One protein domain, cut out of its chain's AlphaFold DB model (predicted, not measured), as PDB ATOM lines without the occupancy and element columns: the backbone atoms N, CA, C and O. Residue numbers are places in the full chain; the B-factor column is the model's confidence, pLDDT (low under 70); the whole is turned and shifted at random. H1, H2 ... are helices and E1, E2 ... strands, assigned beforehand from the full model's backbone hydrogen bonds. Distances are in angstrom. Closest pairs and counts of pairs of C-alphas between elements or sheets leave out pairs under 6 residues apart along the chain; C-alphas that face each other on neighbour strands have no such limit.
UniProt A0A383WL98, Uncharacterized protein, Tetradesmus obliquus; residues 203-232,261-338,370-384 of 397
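Overview. This is residues 203 to 232, 261 to 338 and 370 to 384 of the 397 residues of an uncharacterized protein of Tetradesmus obliquus (UniProt A0A383WL98). What is the main picture? A strongly twisted sheet of four strands, E2, E3, E5 and E4, has H2 and H3 packed over one face, while H1 loosely crosses one end of the opposite face. E1 runs beside edge strand E4. What is it made of? The printed part has 123 residues with three named helices and five named strands, in the order E1 H1 E2 H2 E3 H3 E4 E5, class mixed; the mixed sheet's order is E2 E3 E5 E4. It is compact, with a radius of gyration of the C-alphas of 14.2 A, and spans 46 by 28 by 24 A.

Arrangement. How do the strands pair? E2, residues 268 to 271, is parallel to its neighbour E3, residues 293 to 299, with N 269 and O 295 within hydrogen-bond range at 2.8 A. E5, residues 372 to 380, is antiparallel to E3, with N 296 and O 375 at 2.8 A, and to E4, residues 326 to 334, with N 330 and O 376 at 2.8 A. E1, residues 204 to 207, pairs with no named strand; its closest C-alpha to E4 is Leu 206, 5.4 A from that of Val 330. Where are the helices? H2, residues 277 to 291, and H3, residues 302 to 323, are on one face, two layers of sheet and helices, at heights of 6.9 A and 7.5 A over the sheet; they touch at a steep tilt of 54 degrees, the same way, the closest C-alphas being Ala 281 and Ala 315, 4.3 A apart. H1, residues 216 to 232, is on the opposite face from H3 at a height of 10.2 A, over a local plane of just 6 C-alphas, and runs across the strands, at 66 degrees to E3 on the local plane. In H1, H2 and H3 every O i to N i+4 pair is within hydrogen-bond range. Which units follow? E2, H2, E3 is a strand-helix-strand unit, two parallel neighbour strands with a helix between, and E3, H3, E4 a split one with E5 between its strands; both crossovers are right-handed.

Along the chain. Where do the ends lie? E1 begins at C-alpha 204, (-27.862, -41.516, -9.543), and E5 ends at C-alpha 380, (-18.984, -35.069, -6.610). How long are the longer elements? H3 measures 31.5 A, E4 25.8 A, E5 25.2 A, H1 24.6 A, H2 21.0 A and E3 19.6 A from first to last C-alpha.

Size, cuts and confidence. How large is it, and where is it cut? The C-alphas of Glu 338 and Lys 384, the two farthest apart, are 47.8 A apart. Residues 233 to 260 and 339 to 369 are not printed, with a gap of 10.9 A between C-alphas across each cut; of the links printed whole, none is long. Where is confidence low? The model's pLDDT is under 70 in 42 printed residues, among them 203 to 232.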
ATOM      1  N   ALA A 203     -28.105 -37.108 -11.746       48.09
ATOM      2  CA  ALA A 203     -28.341 -38.543 -11.921       48.09
ATOM      3  C   ALA A 203     -27.687 -39.404 -10.828       48.09
ATOM      4  O   ALA A 203     -26.571 -39.143 -10.381       48.09
ATOM      5  N   VAL A 204     -28.385 -40.471 -10.433       48.72
ATOM      6  CA  VAL A 204     -27.862 -41.516  -9.543       48.72
ATOM      7  C   VAL A 204     -27.521 -42.723 -10.406       48.72
ATOM      8  O   VAL A 204     -28.410 -43.289 -11.038       48.72
ATOM      9  N   ALA A 205     -26.247 -43.107 -10.445       45.06
ATOM     10  CA  ALA A 205     -25.815 -44.326 -11.118       45.06
ATOM     11  C   ALA A 205     -25.649 -45.450 -10.110       45.06
ATOM     12  O   ALA A 205     -24.746 -45.424  -9.277       45.06
ATOM     13  N   LEU A 206     -26.514 -46.447 -10.213       45.72
ATOM     14  CA  LEU A 206     -26.428 -47.661  -9.417       45.72
ATOM     15  C   LEU A 206     -25.528 -48.652 -10.159       45.72
ATOM     16  O   LEU A 206     -25.908 -49.137 -11.222       45.72
ATOM     17  N   TYR A 207     -24.350 -48.951  -9.604       46.78
ATOM     18  CA  TYR A 207     -23.502 -50.049 -10.082       46.78
ATOM     19  C   TYR A 207     -23.619 -51.228  -9.131       46.78
ATOM     20  O   TYR A 207     -23.089 -51.164  -8.026       46.78
ATOM     21  N   THR A 208     -24.273 -52.302  -9.566       44.25
ATOM     22  CA  THR A 208     -24.404 -53.553  -8.812       44.25
ATOM     23  C   THR A 208     -23.193 -54.454  -9.028       44.25
ATOM     24  O   THR A 208     -23.118 -55.187 -10.009       44.25
ATOM     25  N   TYR A 209     -22.232 -54.442  -8.107       45.06
ATOM     26  CA  TYR A 209     -21.115 -55.391  -8.160       45.06
ATOM     27  C   TYR A 209     -21.419 -56.634  -7.315       45.06
ATOM     28  O   TYR A 209     -21.489 -56.551  -6.090       45.06
ATOM     29  N   ALA A 210     -21.586 -57.790  -7.962       45.12
ATOM     30  CA  ALA A 210     -21.768 -59.069  -7.280       45.12
ATOM     31  C   ALA A 210     -20.397 -59.664  -6.918       45.12
ATOM     32  O   ALA A 210     -19.702 -60.208  -7.777       45.12
ATOM     33  N   LEU A 211     -19.995 -59.554  -5.648       44.78
ATOM     34  CA  LEU A 211     -18.794 -60.231  -5.148       44.78
ATOM     35  C   LEU A 211     -19.104 -61.702  -4.822       44.78
ATOM     36  O   LEU A 211     -20.151 -61.978  -4.230       44.78
ATOM     37  N   PRO A 212     -18.216 -62.654  -5.173       53.59
ATOM     38  CA  PRO A 212     -18.378 -64.048  -4.770       53.59
ATOM     39  C   PRO A 212     -18.352 -64.172  -3.239       53.59
ATOM     40  O   PRO A 212     -17.680 -63.394  -2.559       53.59
ATOM     41  N   ALA A 213     -19.074 -65.160  -2.699       51.75
ATOM     42  CA  ALA A 213     -19.237 -65.363  -1.253       51.75
ATOM     43  C   ALA A 213     -17.895 -65.486  -0.498       51.75
ATOM     44  O   ALA A 213     -17.791 -65.054   0.649       51.75
ATOM     45  N   ASP A 214     -16.864 -65.995  -1.174       59.78
ATOM     46  CA  ASP A 214     -15.534 -66.239  -0.610       59.78
ATOM     47  C   ASP A 214     -14.581 -65.039  -0.744       59.78
ATOM     48  O   ASP A 214     -13.403 -65.129  -0.402       59.78
ATOM     49  N   HIS A 215     -15.057 -63.895  -1.249       56.25
ATOM     50  CA  HIS A 215     -14.202 -62.732  -1.445       56.25
ATOM     51  C   HIS A 215     -13.687 -62.194  -0.090       56.25
ATOM     52  O   HIS A 215     -14.495 -61.899   0.798       56.25
ATOM     53  N   PRO A 216     -12.370 -61.968   0.093       54.22
ATOM     54  CA  PRO A 216     -11.802 -61.573   1.386       54.22
ATOM     55  C   PRO A 216     -12.356 -60.237   1.902       54.22
ATOM     56  O   PRO A 216     -12.547 -60.067   3.105       54.22
ATOM     57  N   ALA A 217     -12.698 -59.303   1.005       50.84
ATOM     58  CA  ALA A 217     -13.354 -58.052   1.397       50.84
ATOM     59  C   ALA A 217     -14.775 -58.276   1.950       50.84
ATOM     60  O   ALA A 217     -15.178 -57.592   2.887       50.84
ATOM     61  N   LEU A 218     -15.510 -59.261   1.416       55.28
ATOM     62  CA  LEU A 218     -16.830 -59.635   1.923       55.28
ATOM     63  C   LEU A 218     -16.706 -60.306   3.296       55.28
ATOM     64  O   LEU A 218     -17.445 -59.950   4.210       55.28
ATOM     65  N   GLN A 219     -15.729 -61.197   3.486       66.81
ATOM     66  CA  GLN A 219     -15.462 -61.808   4.793       66.81
ATOM     67  C   GLN A 219     -15.052 -60.772   5.851       66.81
ATOM     68  O   GLN A 219     -15.579 -60.790   6.964       66.81
ATOM     69  N   ALA A 220     -14.176 -59.823   5.506       62.47
ATOM     70  CA  ALA A 220     -13.784 -58.736   6.404       62.47
ATOM     71  C   ALA A 220     -14.976 -57.833   6.772       62.47
ATOM     72  O   ALA A 220     -15.131 -57.465   7.939       62.47
ATOM     73  N   ALA A 221     -15.848 -57.527   5.803       55.84
ATOM     74  CA  ALA A 221     -17.080 -56.781   6.039       55.84
ATOM     75  C   ALA A 221     -18.058 -57.561   6.936       55.84
ATOM     76  O   ALA A 221     -18.597 -56.993   7.886       55.84
ATOM     77  N   MET A 222     -18.240 -58.869   6.716       58.97
ATOM     78  CA  MET A 222     -19.070 -59.725   7.575       58.97
ATOM     79  C   MET A 222     -18.508 -59.852   9.002       58.97
ATOM     80  O   MET A 222     -19.268 -59.804   9.968       58.97
ATOM     81  N   ALA A 223     -17.187 -59.949   9.164       61.53
ATOM     82  CA  ALA A 223     -16.543 -60.005  10.477       61.53
ATOM     83  C   ALA A 223     -16.649 -58.669  11.237       61.53
ATOM     84  O   ALA A 223     -16.919 -58.654  12.439       61.53
ATOM     85  N   ALA A 224     -16.480 -57.536  10.546       56.97
ATOM     86  CA  ALA A 224     -16.735 -56.214  11.122       56.97
ATOM     87  C   ALA A 224     -18.216 -56.045  11.509       56.97
ATOM     88  O   ALA A 224     -18.520 -55.499  12.569       56.97
ATOM     89  N   ARG A 225     -19.130 -56.585  10.697       59.12
ATOM     90  CA  ARG A 225     -20.580 -56.587  10.926       59.12
ATOM     91  C   ARG A 225     -20.999 -57.385  12.164       59.12
ATOM     92  O   ARG A 225     -21.816 -56.886  12.936       59.12
ATOM     93  N   LEU A 226     -20.409 -58.559  12.403       57.16
ATOM     94  CA  LEU A 226     -20.631 -59.343  13.629       57.16
ATOM     95  C   LEU A 226     -20.265 -58.547  14.891       57.16
ATOM     96  O   LEU A 226     -20.992 -58.589  15.881       57.16
ATOM     97  N   LYS A 227     -19.187 -57.754  14.839       60.88
ATOM     98  CA  LYS A 227     -18.772 -56.902  15.966       60.88
ATOM     99  C   LYS A 227     -19.761 -55.768  16.252       60.88
ATOM    100  O   LYS A 227     -19.940 -55.407  17.409       60.88
ATOM    101  N   LEU A 228     -20.421 -55.227  15.227       54.03
ATOM    102  CA  LEU A 228     -21.409 -54.154  15.396       54.03
ATOM    103  C   LEU A 228     -22.754 -54.657  15.903       54.03
ATOM    104  O   LEU A 228     -23.336 -54.021  16.776       54.03
ATOM    105  N   GLN A 229     -23.214 -55.815  15.426       57.16
ATOM    106  CA  GLN A 229     -24.414 -56.447  15.983       57.16
ATOM    107  C   GLN A 229     -24.216 -56.845  17.449       57.16
ATOM    108  O   GLN A 229     -25.116 -56.632  18.258       57.16
ATOM    109  N   ALA A 230     -23.032 -57.352  17.812       56.12
ATOM    110  CA  ALA A 230     -22.704 -57.655  19.204       56.12
ATOM    111  C   ALA A 230     -22.704 -56.398  20.098       56.12
ATOM    112  O   ALA A 230     -23.137 -56.462  21.245       56.12
ATOM    113  N   ALA A 231     -22.262 -55.249  19.572       55.28
ATOM    114  CA  ALA A 231     -22.287 -53.982  20.302       55.28
ATOM    115  C   ALA A 231     -23.715 -53.443  20.516       55.28
ATOM    116  O   ALA A 231     -24.003 -52.904  21.583       55.28
ATOM    117  N   ASP A 232     -24.608 -53.611  19.536       50.19
ATOM    118  CA  ASP A 232     -26.010 -53.173  19.624       50.19
ATOM    119  C   ASP A 232     -26.819 -54.073  20.582       50.19
ATOM    120  O   ASP A 232     -27.503 -53.587  21.481       50.19
ATOM    121  N   VAL A 261     -27.970 -43.475  15.150       56.69
ATOM    122  CA  VAL A 261     -27.199 -43.942  14.005       56.69
ATOM    123  C   VAL A 261     -25.838 -44.404  14.536       56.69
ATOM    124  O   VAL A 261     -25.058 -43.586  15.031       56.69
ATOM    125  N   ALA A 262     -25.576 -45.711  14.509       60.66
ATOM    126  CA  ALA A 262     -24.342 -46.268  15.045       60.66
ATOM    127  C   ALA A 262     -23.174 -45.849  14.141       60.66
ATOM    128  O   ALA A 262     -23.011 -46.359  13.029       60.66
ATOM    129  N   ASN A 263     -22.362 -44.899  14.612       62.28
ATOM    130  CA  ASN A 263     -21.110 -44.526  13.960       62.28
ATOM    131  C   ASN A 263     -20.019 -45.494  14.431       62.28
ATOM    132  O   ASN A 263     -19.269 -45.243  15.372       62.28
ATOM    133  N   ALA A 264     -20.042 -46.663  13.808       59.19
ATOM    134  CA  ALA A 264     -19.237 -47.837  14.110       59.19
ATOM    135  C   ALA A 264     -17.737 -47.653  13.852       59.19
ATOM    136  O   ALA A 264     -16.890 -48.289  14.483       59.19
ATOM    137  N   LYS A 265     -17.406 -46.820  12.866       81.00
ATOM    138  CA  LYS A 265     -16.050 -46.589  12.386       81.00
ATOM    139  C   LYS A 265     -16.055 -45.278  11.607       81.00
ATOM    140  O   LYS A 265     -17.024 -45.017  10.898       81.00
ATOM    141  N   PRO A 266     -14.990 -44.465  11.677       84.75
ATOM    142  CA  PRO A 266     -14.945 -43.239  10.903       84.75
ATOM    143  C   PRO A 266     -15.120 -43.540   9.406       84.75
ATOM    144  O   PRO A 266     -14.357 -44.330   8.850       84.75
ATOM    145  N   GLY A 267     -16.116 -42.913   8.779       89.44
ATOM    146  CA  GLY A 267     -16.489 -43.170   7.386       89.44
ATOM    147  C   GLY A 267     -17.504 -44.300   7.171       89.44
ATOM    148  O   GLY A 267     -17.770 -44.603   6.016       89.44
ATOM    149  N   VAL A 268     -18.086 -44.895   8.221       93.56
ATOM    150  CA  VAL A 268     -19.158 -45.900   8.103       93.56
ATOM    151  C   VAL A 268     -20.388 -45.466   8.899       93.56
ATOM    152  O   VAL A 268     -20.317 -45.242  10.107       93.56
ATOM    153  N   VAL A 269     -21.535 -45.392   8.230       95.06
ATOM    154  CA  VAL A 269     -22.836 -45.065   8.819       95.06
ATOM    155  C   VAL A 269     -23.721 -46.310   8.781       95.06
ATOM    156  O   VAL A 269     -24.028 -46.829   7.711       95.06
ATOM    157  N   GLY A 270     -24.132 -46.807   9.949       94.62
ATOM    158  CA  GLY A 270     -25.088 -47.910  10.050       94.62
ATOM    159  C   GLY A 270     -26.535 -47.416  10.065       94.62
ATOM    160  O   GLY A 270     -26.871 -46.545  10.869       94.62
ATOM    161  N   ILE A 271     -27.395 -47.988   9.218       94.56
ATOM    162  CA  ILE A 271     -28.850 -47.771   9.247       94.56
ATOM    163  C   ILE A 271     -29.553 -49.070   9.634       94.56
ATOM    164  O   ILE A 271     -29.377 -50.112   9.003       94.56
ATOM    165  N   SER A 272     -30.385 -48.980  10.666       93.69
ATOM    166  CA  SER A 272     -31.259 -50.038  11.175       93.69
ATOM    167  C   SER A 272     -32.738 -49.670  10.997       93.69
ATOM    168  O   SER A 272     -33.086 -48.523  10.698       93.69
ATOM    169  N   GLY A 273     -33.639 -50.633  11.218       90.69
ATOM    170  CA  GLY A 273     -35.088 -50.423  11.098       90.69
ATOM    171  C   GLY A 273     -35.635 -49.322  12.012       90.69
ATOM    172  O   GLY A 273     -36.617 -48.670  11.657       90.69
ATOM    173  N   SER A 274     -34.974 -49.053  13.137       91.56
ATOM    174  CA  SER A 274     -35.327 -48.015  14.114       91.56
ATOM    175  C   SER A 274     -34.583 -46.688  13.913       91.56
ATOM    176  O   SER A 274     -34.792 -45.749  14.677       91.56
ATOM    177  N   SER A 275     -33.724 -46.574  12.895       92.75
ATOM    178  CA  SER A 275     -32.931 -45.361  12.673       92.75
ATOM    179  C   SER A 275     -33.800 -44.162  12.277       92.75
ATOM    180  O   SER A 275     -34.693 -44.265  11.430       92.75
ATOM    181  N   ASN A 276     -33.496 -42.998  12.859       95.81
ATOM    182  CA  ASN A 276     -34.112 -41.726  12.491       95.81
ATOM    183  C   ASN A 276     -33.515 -41.210  11.169       95.81
ATOM    184  O   ASN A 276     -32.324 -40.893  11.099       95.81
ATOM    185  N   LEU A 277     -34.351 -41.091  10.133       95.81
ATOM    186  CA  LEU A 277     -33.946 -40.697   8.776       95.81
ATOM    187  C   LEU A 277     -33.217 -39.347   8.735       95.81
ATOM    188  O   LEU A 277     -32.177 -39.221   8.090       95.81
ATOM    189  N   THR A 278     -33.708 -38.350   9.472       96.75
ATOM    190  CA  THR A 278     -33.114 -37.006   9.514       96.75
ATOM    191  C   THR A 278     -31.727 -37.022  10.151       96.75
ATOM    192  O   THR A 278     -30.823 -36.309   9.704       96.75
ATOM    193  N   GLN A 279     -31.533 -37.831  11.195       96.19
ATOM    194  CA  GLN A 279     -30.219 -37.992  11.817       96.19
ATOM    195  C   GLN A 279     -29.255 -38.750  10.901       96.19
ATOM    196  O   GLN A 279     -28.105 -38.329  10.769       96.19
ATOM    197  N   ALA A 280     -29.727 -39.802  10.225       96.38
ATOM    198  CA  ALA A 280     -28.933 -40.561   9.260       96.38
ATOM    199  C   ALA A 280     -28.468 -39.674   8.098       96.38
ATOM    200  O   ALA A 280     -27.270 -39.602   7.828       96.38
ATOM    201  N   ALA A 281     -29.374 -38.899   7.496       97.25
ATOM    202  CA  ALA A 281     -29.051 -37.944   6.436       97.25
ATOM    203  C   ALA A 281     -27.985 -36.918   6.866       97.25
ATOM    204  O   ALA A 281     -27.028 -36.659   6.133       97.25
ATOM    205  N   ARG A 282     -28.097 -36.361   8.083       97.25
ATOM    206  CA  ARG A 282     -27.092 -35.426   8.625       97.25
ATOM    207  C   ARG A 282     -25.747 -36.099   8.887       97.25
ATOM    208  O   ARG A 282     -24.719 -35.465   8.666       97.25
ATOM    209  N   ALA A 283     -25.740 -37.338   9.378       96.56
ATOM    210  CA  ALA A 283     -24.510 -38.093   9.615       96.56
ATOM    211  C   ALA A 283     -23.780 -38.383   8.296       96.56
ATOM    212  O   ALA A 283     -22.586 -38.102   8.192       96.56
ATOM    213  N   ILE A 284     -24.517 -38.833   7.274       96.56
ATOM    214  CA  ILE A 284     -24.008 -39.047   5.913       96.56
ATOM    215  C   ILE A 284     -23.405 -37.748   5.370       96.56
ATOM    216  O   ILE A 284     -22.235 -37.730   4.998       96.56
ATOM    217  N   ALA A 285     -24.158 -36.642   5.389       96.62
ATOM    218  CA  ALA A 285     -23.683 -35.355   4.879       96.62
ATOM    219  C   ALA A 285     -22.402 -34.875   5.585       96.62
ATOM    220  O   ALA A 285     -21.466 -34.422   4.931       96.62
ATOM    221  N   LYS A 286     -22.322 -35.017   6.914       96.50
ATOM    222  CA  LYS A 286     -21.126 -34.637   7.684       96.50
ATOM    223  C   LYS A 286     -19.903 -35.483   7.334       96.50
ATOM    224  O   LYS A 286     -18.817 -34.925   7.189       96.50
ATOM    225  N   GLU A 287     -20.051 -36.802   7.213       96.62
ATOM    226  CA  GLU A 287     -18.923 -37.672   6.852       96.62
ATOM    227  C   GLU A 287     -18.469 -37.431   5.408       96.62
ATOM    228  O   GLU A 287     -17.269 -37.283   5.177       96.62
ATOM    229  N   VAL A 288     -19.404 -37.262   4.464       96.00
ATOM    230  CA  VAL A 288     -19.078 -36.902   3.072       96.00
ATOM    231  C   VAL A 288     -18.353 -35.560   3.009       96.00
ATOM    232  O   VAL A 288     -17.319 -35.465   2.358       96.00
ATOM    233  N   GLN A 289     -18.814 -34.538   3.730       95.12
ATOM    234  CA  GLN A 289     -18.142 -33.235   3.755       95.12
ATOM    235  C   GLN A 289     -16.735 -33.321   4.371       95.12
ATOM    236  O   GLN A 289     -15.817 -32.636   3.924       95.12
ATOM    237  N   LYS A 290     -16.555 -34.160   5.398       95.19
ATOM    238  CA  LYS A 290     -15.277 -34.322   6.102       95.19
ATOM    239  C   LYS A 290     -14.254 -35.138   5.307       95.19
ATOM    240  O   LYS A 290     -13.061 -34.869   5.419       95.19
ATOM    241  N   ARG A 291     -14.692 -36.166   4.575       94.81
ATOM    242  CA  ARG A 291     -13.811 -37.186   3.965       94.81
ATOM    243  C   ARG A 291     -13.859 -37.230   2.444       94.81
ATOM    244  O   ARG A 291     -13.007 -37.866   1.835       94.81
ATOM    245  N   GLY A 292     -14.873 -36.624   1.843       94.88
ATOM    246  CA  GLY A 292     -15.226 -36.818   0.440       94.88
ATOM    247  C   GLY A 292     -15.946 -38.140   0.160       94.88
ATOM    248  O   GLY A 292     -16.341 -38.366  -0.978       94.88
ATOM    249  N   TRP A 293     -16.136 -39.013   1.155       95.00
ATOM    250  CA  TRP A 293     -16.837 -40.287   0.990       95.00
ATOM    251  C   TRP A 293     -17.418 -40.817   2.307       95.00
ATOM    252  O   TRP A 293     -16.961 -40.442   3.391       95.00
ATOM    253  N   VAL A 294     -18.408 -41.706   2.214       96.31
ATOM    254  CA  VAL A 294     -18.922 -42.482   3.352       96.31
ATOM    255  C   VAL A 294     -19.486 -43.826   2.882       96.31
ATOM    256  O   VAL A 294     -20.111 -43.920   1.826       96.31
ATOM    257  N   GLU A 295     -19.257 -44.874   3.661       95.38
ATOM    258  CA  GLU A 295     -19.888 -46.180   3.499       95.38
ATOM    259  C   GLU A 295     -21.183 -46.221   4.318       95.38
ATOM    260  O   GLU A 295     -21.197 -45.887   5.501       95.38
ATOM    261  N   LEU A 296     -22.283 -46.628   3.696       95.25
ATOM    262  CA  LEU A 296     -23.581 -46.791   4.332       95.25
ATOM    263  C   LEU A 296     -23.928 -48.275   4.394       95.25
ATOM    264  O   LEU A 296     -24.158 -48.901   3.359       95.25
ATOM    265  N   SER A 297     -24.020 -48.830   5.594       94.06
ATOM    266  CA  SER A 297     -24.401 -50.227   5.794       94.06
ATOM    267  C   SER A 297     -25.847 -50.293   6.279       94.06
ATOM    268  O   SER A 297     -26.157 -49.849   7.386       94.06
ATOM    269  N   CYS A 298     -26.747 -50.831   5.453       93.88
ATOM    270  CA  CYS A 298     -28.154 -51.007   5.813       93.88
ATOM    271  C   CYS A 298     -28.375 -52.424   6.349       93.88
ATOM    272  O   CYS A 298     -28.227 -53.410   5.623       93.88
ATOM    273  N   TYR A 299     -28.741 -52.528   7.624       87.75
ATOM    274  CA  TYR A 299     -28.924 -53.799   8.315       87.75
ATOM    275  C   TYR A 299     -30.409 -54.127   8.465       87.75
ATOM    276  O   TYR A 299     -31.123 -53.494   9.239       87.75
ATOM    277  N   GLY A 300     -30.885 -55.141   7.746       86.19
ATOM    278  CA  GLY A 300     -32.224 -55.711   7.913       86.19
ATOM    279  C   GLY A 300     -32.898 -56.006   6.578       86.19
ATOM    280  O   GLY A 300     -32.228 -56.145   5.560       86.19
ATOM    281  N   GLY A 301     -34.225 -56.131   6.600       87.06
ATOM    282  CA  GLY A 301     -35.013 -56.447   5.412       87.06
ATOM    283  C   GLY A 301     -35.092 -55.312   4.374       87.06
ATOM    284  O   GLY A 301     -34.441 -54.273   4.496       87.06
ATOM    285  N   PRO A 302     -35.943 -55.474   3.347       85.31
ATOM    286  CA  PRO A 302     -36.116 -54.497   2.265       85.31
ATOM    287  C   PRO A 302     -36.413 -53.072   2.760       85.31
ATOM    288  O   PRO A 302     -35.878 -52.100   2.225       85.31
ATOM    289  N   LEU A 303     -37.182 -52.952   3.848       89.50
ATOM    290  CA  LEU A 303     -37.527 -51.674   4.478       89.50
ATOM    291  C   LEU A 303     -36.302 -50.882   4.951       89.50
ATOM    292  O   LEU A 303     -36.286 -49.657   4.850       89.50
ATOM    293  N   THR A 304     -35.253 -51.544   5.445       91.94
ATOM    294  CA  THR A 304     -34.040 -50.831   5.864       91.94
ATOM    295  C   THR A 304     -33.235 -50.312   4.689       91.94
ATOM    296  O   THR A 304     -32.622 -49.253   4.794       91.94
ATOM    297  N   THR A 305     -33.269 -51.022   3.561       90.19
ATOM    298  CA  THR A 305     -32.634 -50.556   2.322       90.19
ATOM    299  C   THR A 305     -33.347 -49.312   1.797       90.19
ATOM    300  O   THR A 305     -32.686 -48.330   1.465       90.19
ATOM    301  N   GLN A 306     -34.684 -49.308   1.813       92.81
ATOM    302  CA  GLN A 306     -35.477 -48.132   1.449       92.81
ATOM    303  C   GLN A 306     -35.145 -46.929   2.344       92.81
ATOM    304  O   GLN A 306     -34.848 -45.850   1.832       92.81
ATOM    305  N   LYS A 307     -35.079 -47.125   3.669       94.69
ATOM    306  CA  LYS A 307     -34.641 -46.073   4.602       94.69
ATOM    307  C   LYS A 307     -33.231 -45.562   4.302       94.69
ATOM    308  O   LYS A 307     -32.962 -44.374   4.461       94.69
ATOM    309  N   GLY A 308     -32.332 -46.443   3.864       95.00
ATOM    310  CA  GLY A 308     -30.999 -46.060   3.410       95.00
ATOM    311  C   GLY A 308     -31.032 -45.109   2.220       95.00
ATOM    312  O   GLY A 308     -30.381 -44.066   2.249       95.00
ATOM    313  N   ILE A 309     -31.845 -45.425   1.215       94.81
ATOM    314  CA  ILE A 309     -32.034 -44.585   0.026       94.81
ATOM    315  C   ILE A 309     -32.642 -43.228   0.412       94.81
ATOM    316  O   ILE A 309     -32.134 -42.186  -0.004       94.81
ATOM    317  N   GLU A 310     -33.668 -43.215   1.264       96.25
ATOM    318  CA  GLU A 310     -34.283 -41.979   1.765       96.25
ATOM    319  C   GLU A 310     -33.276 -41.105   2.532       96.25
ATOM    320  O   GLU A 310     -33.209 -39.889   2.321       96.25
ATOM    321  N   ALA A 311     -32.425 -41.714   3.365       96.75
ATOM    322  CA  ALA A 311     -31.361 -41.005   4.072       96.75
ATOM    323  C   ALA A 311     -30.313 -40.412   3.109       96.75
ATOM    324  O   ALA A 311     -29.850 -39.291   3.334       96.75
ATOM    325  N   ILE A 312     -29.973 -41.114   2.021       96.50
ATOM    326  CA  ILE A 312     -29.079 -40.607   0.964       96.50
ATOM    327  C   ILE A 312     -29.694 -39.386   0.269       96.50
ATOM    328  O   ILE A 312     -29.009 -38.377   0.082       96.50
ATOM    329  N   MET A 313     -30.983 -39.438  -0.077       96.75
ATOM    330  CA  MET A 313     -31.673 -38.297  -0.691       96.75
ATOM    331  C   MET A 313     -31.702 -37.084   0.244       96.75
ATOM    332  O   MET A 313     -31.392 -35.967  -0.178       96.75
ATOM    333  N   GLY A 314     -31.990 -37.302   1.531       97.06
ATOM    334  CA  GLY A 314     -31.906 -36.248   2.543       97.06
ATOM    335  C   GLY A 314     -30.494 -35.659   2.660       97.06
ATOM    336  O   GLY A 314     -30.333 -34.442   2.761       97.06
ATOM    337  N   ALA A 315     -29.459 -36.502   2.591       96.88
ATOM    338  CA  ALA A 315     -28.067 -36.063   2.644       96.88
ATOM    339  C   ALA A 315     -27.669 -35.213   1.427       96.88
ATOM    340  O   ALA A 315     -26.972 -34.213   1.609       96.88
ATOM    341  N   ARG A 316     -28.148 -35.541   0.213       95.94
ATOM    342  CA  ARG A 316     -27.949 -34.699  -0.988       95.94
ATOM    343  C   ARG A 316     -28.503 -33.294  -0.787       95.94
ATOM    344  O   ARG A 316     -27.794 -32.327  -1.053       95.94
ATOM    345  N   GLY A 317     -29.729 -33.170  -0.272       96.00
ATOM    346  CA  GLY A 317     -30.330 -31.860   0.004       96.00
ATOM    347  C   GLY A 317     -29.487 -31.024   0.975       96.00
ATOM    348  O   GLY A 317     -29.241 -29.840   0.737       96.00
ATOM    349  N   LEU A 318     -28.961 -31.660   2.027       97.25
ATOM    350  CA  LEU A 318     -28.074 -31.001   2.990       97.25
ATOM    351  C   LEU A 318     -26.747 -30.574   2.351       97.25
ATOM    352  O   LEU A 318     -26.363 -29.411   2.472       97.25
ATOM    353  N   LEU A 319     -26.068 -31.471   1.635       95.56
ATOM    354  CA  LEU A 319     -24.779 -31.188   0.992       95.56
ATOM    355  C   LEU A 319     -24.873 -30.090  -0.064       95.56
ATOM    356  O   LEU A 319     -23.995 -29.218  -0.118       95.56
ATOM    357  N   HIS A 320     -25.967 -30.076  -0.828       94.44
ATOM    358  CA  HIS A 320     -26.252 -29.015  -1.779       94.44
ATOM    359  C   HIS A 320     -26.382 -27.659  -1.072       94.44
ATOM    360  O   HIS A 320     -25.761 -26.684  -1.496       94.44
ATOM    361  N   SER A 321     -27.110 -27.609   0.052       95.94
ATOM    362  CA  SER A 321     -27.293 -26.377   0.831       95.94
ATOM    363  C   SER A 321     -26.016 -25.891   1.530       95.94
ATOM    364  O   SER A 321     -25.766 -24.690   1.582       95.94
ATOM    365  N   TRP A 322     -25.186 -26.804   2.048       94.81
ATOM    366  CA  TRP A 322     -23.997 -26.457   2.837       94.81
ATOM    367  C   TRP A 322     -22.782 -26.120   1.981       94.81
ATOM    368  O   TRP A 322     -21.978 -25.272   2.357       94.81
ATOM    369  N   SER A 323     -22.610 -26.816   0.855       91.75
ATOM    370  CA  SER A 323     -21.336 -26.817   0.123       91.75
ATOM    371  C   SER A 323     -21.479 -26.784  -1.395       91.75
ATOM    372  O   SER A 323     -20.466 -26.772  -2.095       91.75
ATOM    373  N   LYS A 324     -22.713 -26.763  -1.924       93.19
ATOM    374  CA  LYS A 324     -23.001 -26.911  -3.363       93.19
ATOM    375  C   LYS A 324     -22.379 -28.178  -3.979       93.19
ATOM    376  O   LYS A 324     -22.162 -28.221  -5.189       93.19
ATOM    377  N   GLN A 325     -22.075 -29.181  -3.155       91.75
ATOM    378  CA  GLN A 325     -21.626 -30.499  -3.593       91.75
ATOM    379  C   GLN A 325     -22.833 -31.391  -3.872       91.75
ATOM    380  O   GLN A 325     -23.918 -31.171  -3.327       91.75
ATOM    381  N   ASP A 326     -22.619 -32.403  -4.706       93.44
ATOM    382  CA  ASP A 326     -23.565 -33.499  -4.897       93.44
ATOM    383  C   ASP A 326     -22.912 -34.830  -4.494       93.44
ATOM    384  O   ASP A 326     -21.711 -34.877  -4.211       93.44
ATOM    385  N   VAL A 327     -23.685 -35.912  -4.443       92.38
ATOM    386  CA  VAL A 327     -23.193 -37.245  -4.067       92.38
ATOM    387  C   VAL A 327     -23.584 -38.271  -5.114       92.38
ATOM    388  O   VAL A 327     -24.759 -38.392  -5.456       92.38
ATOM    389  N   ALA A 328     -22.607 -39.055  -5.563       91.38
ATOM    390  CA  ALA A 328     -22.849 -40.289  -6.298       91.38
ATOM    391  C   ALA A 328     -22.913 -41.471  -5.318       91.38
ATOM    392  O   ALA A 328     -22.092 -41.565  -4.406       91.38
ATOM    393  N   ALA A 329     -23.882 -42.367  -5.513       91.25
ATOM    394  CA  ALA A 329     -24.092 -43.546  -4.676       91.25
ATOM    395  C   ALA A 329     -23.875 -44.823  -5.490       91.25
ATOM    396  O   ALA A 329     -24.600 -45.068  -6.447       91.25
ATOM    397  N   VAL A 330     -22.917 -45.653  -5.087       88.94
ATOM    398  CA  VAL A 330     -22.671 -46.979  -5.665       88.94
ATOM    399  C   VAL A 330     -23.326 -48.030  -4.777       88.94
ATOM    400  O   VAL A 330     -23.038 -48.082  -3.584       88.94
ATOM    401  N   PHE A 331     -24.204 -48.859  -5.339       87.69
ATOM    402  CA  PHE A 331     -24.960 -49.872  -4.600       87.69
ATOM    403  C   PHE A 331     -24.332 -51.260  -4.734       87.69
ATOM    404  O   PHE A 331     -24.402 -51.889  -5.784       87.69
ATOM    405  N   LEU A 332     -23.757 -51.766  -3.651       82.44
ATOM    406  CA  LEU A 332     -23.164 -53.094  -3.597       82.44
ATOM    407  C   LEU A 332     -24.174 -54.061  -2.973       82.44
ATOM    408  O   LEU A 332     -24.460 -53.995  -1.773       82.44
ATOM    409  N   GLU A 333     -24.716 -54.955  -3.799       76.62
ATOM    410  CA  GLU A 333     -25.601 -56.023  -3.340       76.62
ATOM    411  C   GLU A 333     -24.811 -57.317  -3.163       76.62
ATOM    412  O   GLU A 333     -24.221 -57.852  -4.106       76.62
ATOM    413  N   PHE A 334     -24.817 -57.837  -1.938       72.62
ATOM    414  CA  PHE A 334     -24.170 -59.098  -1.619       72.62
ATOM    415  C   PHE A 334     -25.201 -60.215  -1.587       72.62
ATOM    416  O   PHE A 334     -26.057 -60.273  -0.702       72.62
ATOM    417  N   TRP A 335     -25.079 -61.135  -2.536       67.38
ATOM    418  CA  TRP A 335     -25.880 -62.346  -2.582       67.38
ATOM    419  C   TRP A 335     -25.056 -63.484  -1.993       67.38
ATOM    420  O   TRP A 335     -24.039 -63.886  -2.559       67.38
ATOM    421  N   LYS A 336     -25.480 -64.025  -0.846       59.62
ATOM    422  CA  LYS A 336     -24.934 -65.300  -0.382       59.62
ATOM    423  C   LYS A 336     -25.538 -66.385  -1.270       59.62
ATOM    424  O   LYS A 336     -26.732 -66.653  -1.179       59.62
ATOM    425  N   LYS A 337     -24.730 -66.973  -2.154       56.50
ATOM    426  CA  LYS A 337     -25.131 -68.167  -2.898       56.50
ATOM    427  C   LYS A 337     -25.268 -69.292  -1.876       56.50
ATOM    428  O   LYS A 337     -24.263 -69.733  -1.322       56.50
ATOM    429  N   GLU A 338     -26.494 -69.694  -1.564       56.44
ATOM    430  CA  GLU A 338     -26.710 -70.910  -0.789       56.44
ATOM    431  C   GLU A 338     -26.153 -72.071  -1.606       56.44
ATOM    432  O   GLU A 338     -26.564 -72.327  -2.737       56.44
ATOM    433  N   PHE A 370     -30.508 -63.594   4.290       55.22
ATOM    434  CA  PHE A 370     -30.143 -62.294   4.844       55.22
ATOM    435  C   PHE A 370     -29.541 -61.411   3.747       55.22
ATOM    436  O   PHE A 370     -28.371 -61.557   3.388       55.22
ATOM    437  N   ARG A 371     -30.329 -60.459   3.241       68.31
ATOM    438  CA  ARG A 371     -29.845 -59.440   2.311       68.31
ATOM    439  C   ARG A 371     -29.173 -58.325   3.096       68.31
ATOM    440  O   ARG A 371     -29.698 -57.836   4.092       68.31
ATOM    441  N   CYS A 372     -27.972 -57.960   2.675       70.19
ATOM    442  CA  CYS A 372     -27.273 -56.795   3.188       70.19
ATOM    443  C   CYS A 372     -26.930 -55.907   2.015       70.19
ATOM    444  O   CYS A 372     -26.325 -56.359   1.044       70.19
ATOM    445  N   CYS A 373     -27.309 -54.649   2.151       83.50
ATOM    446  CA  CYS A 373     -27.092 -53.632   1.148       83.50
ATOM    447  C   CYS A 373     -26.053 -52.659   1.691       83.50
ATOM    448  O   CYS A 373     -26.259 -52.068   2.759       83.50
ATOM    449  N   THR A 374     -24.953 -52.496   0.963       85.88
ATOM    450  CA  THR A 374     -23.935 -51.493   1.281       85.88
ATOM    451  C   THR A 374     -23.917 -50.451   0.175       85.88
ATOM    452  O   THR A 374     -23.844 -50.798  -1.001       85.88
ATOM    453  N   PHE A 375     -23.966 -49.171   0.535       88.94
ATOM    454  CA  PHE A 375     -23.801 -48.076  -0.417       88.94
ATOM    455  C   PHE A 375     -22.461 -47.392  -0.175       88.94
ATOM    456  O   PHE A 375     -22.147 -47.035   0.958       88.94
ATOM    457  N   LEU A 376     -21.683 -47.170  -1.230       90.00
ATOM    458  CA  LEU A 376     -20.518 -46.293  -1.177       90.00
ATOM    459  C   LEU A 376     -20.899 -44.941  -1.771       90.00
ATOM    460  O   LEU A 376     -21.288 -44.848  -2.934       90.00
ATOM    461  N   LEU A 377     -20.801 -43.897  -0.959       88.19
ATOM    462  CA  LEU A 377     -21.165 -42.537  -1.329       88.19
ATOM    463  C   LEU A 377     -19.892 -41.725  -1.528       88.19
ATOM    464  O   LEU A 377     -19.038 -41.707  -0.643       88.19
ATOM    465  N   VAL A 378     -19.775 -41.046  -2.665       87.94
ATOM    466  CA  VAL A 378     -18.613 -40.215  -3.008       87.94
ATOM    467  C   VAL A 378     -19.086 -38.804  -3.346       87.94
ATOM    468  O   VAL A 378     -20.041 -38.627  -4.104       87.94
ATOM    469  N   ALA A 379     -18.427 -37.801  -2.768       88.75
ATOM    470  CA  ALA A 379     -18.670 -36.399  -3.068       88.75
ATOM    471  C   ALA A 379     -18.277 -36.105  -4.517       88.75
ATOM    472  O   ALA A 379     -17.116 -36.244  -4.909       88.75
ATOM    473  N   CYS A 380     -19.237 -35.633  -5.300       86.00
ATOM    474  CA  CYS A 380     -18.984 -35.069  -6.610       86.00
ATOM    475  C   CYS A 380     -18.722 -33.577  -6.423       86.00
ATOM    476  O   CYS A 380     -19.631 -32.796  -6.117       86.00
ATOM    477  N   ALA A 381     -17.466 -33.166  -6.598       77.69
ATOM    478  CA  ALA A 381     -17.176 -31.754  -6.762       77.69
ATOM    479  C   ALA A 381     -17.926 -31.267  -8.004       77.69
ATOM    480  O   ALA A 381     -17.888 -31.913  -9.053       77.69
ATOM    481  N   LYS A 382     -18.601 -30.120  -7.890       73.38
ATOM    482  CA  LYS A 382     -19.113 -29.429  -9.068       73.38
ATOM    483  C   LYS A 382     -17.910 -29.156  -9.960       73.38
ATOM    484  O   LYS A 382     -17.080 -28.315  -9.612       73.38
ATOM    485  N   ASN A 383     -17.789 -29.892 -11.065       52.53
ATOM    486  CA  ASN A 383     -16.841 -29.541 -12.108       52.53
ATOM    487  C   ASN A 383     -17.209 -28.118 -12.508       52.53
ATOM    488  O   ASN A 383     -18.250 -27.883 -13.120       52.53
ATOM    489  N   LYS A 384     -16.390 -27.148 -12.087       54.03
ATOM    490  CA  LYS A 384     -16.441 -25.811 -12.664       54.03
ATOM    491  C   LYS A 384     -16.302 -26.073 -14.164       54.03
ATOM    492  O   LYS A 384     -15.315 -26.723 -14.520       54.03
TER     493      LYS A 384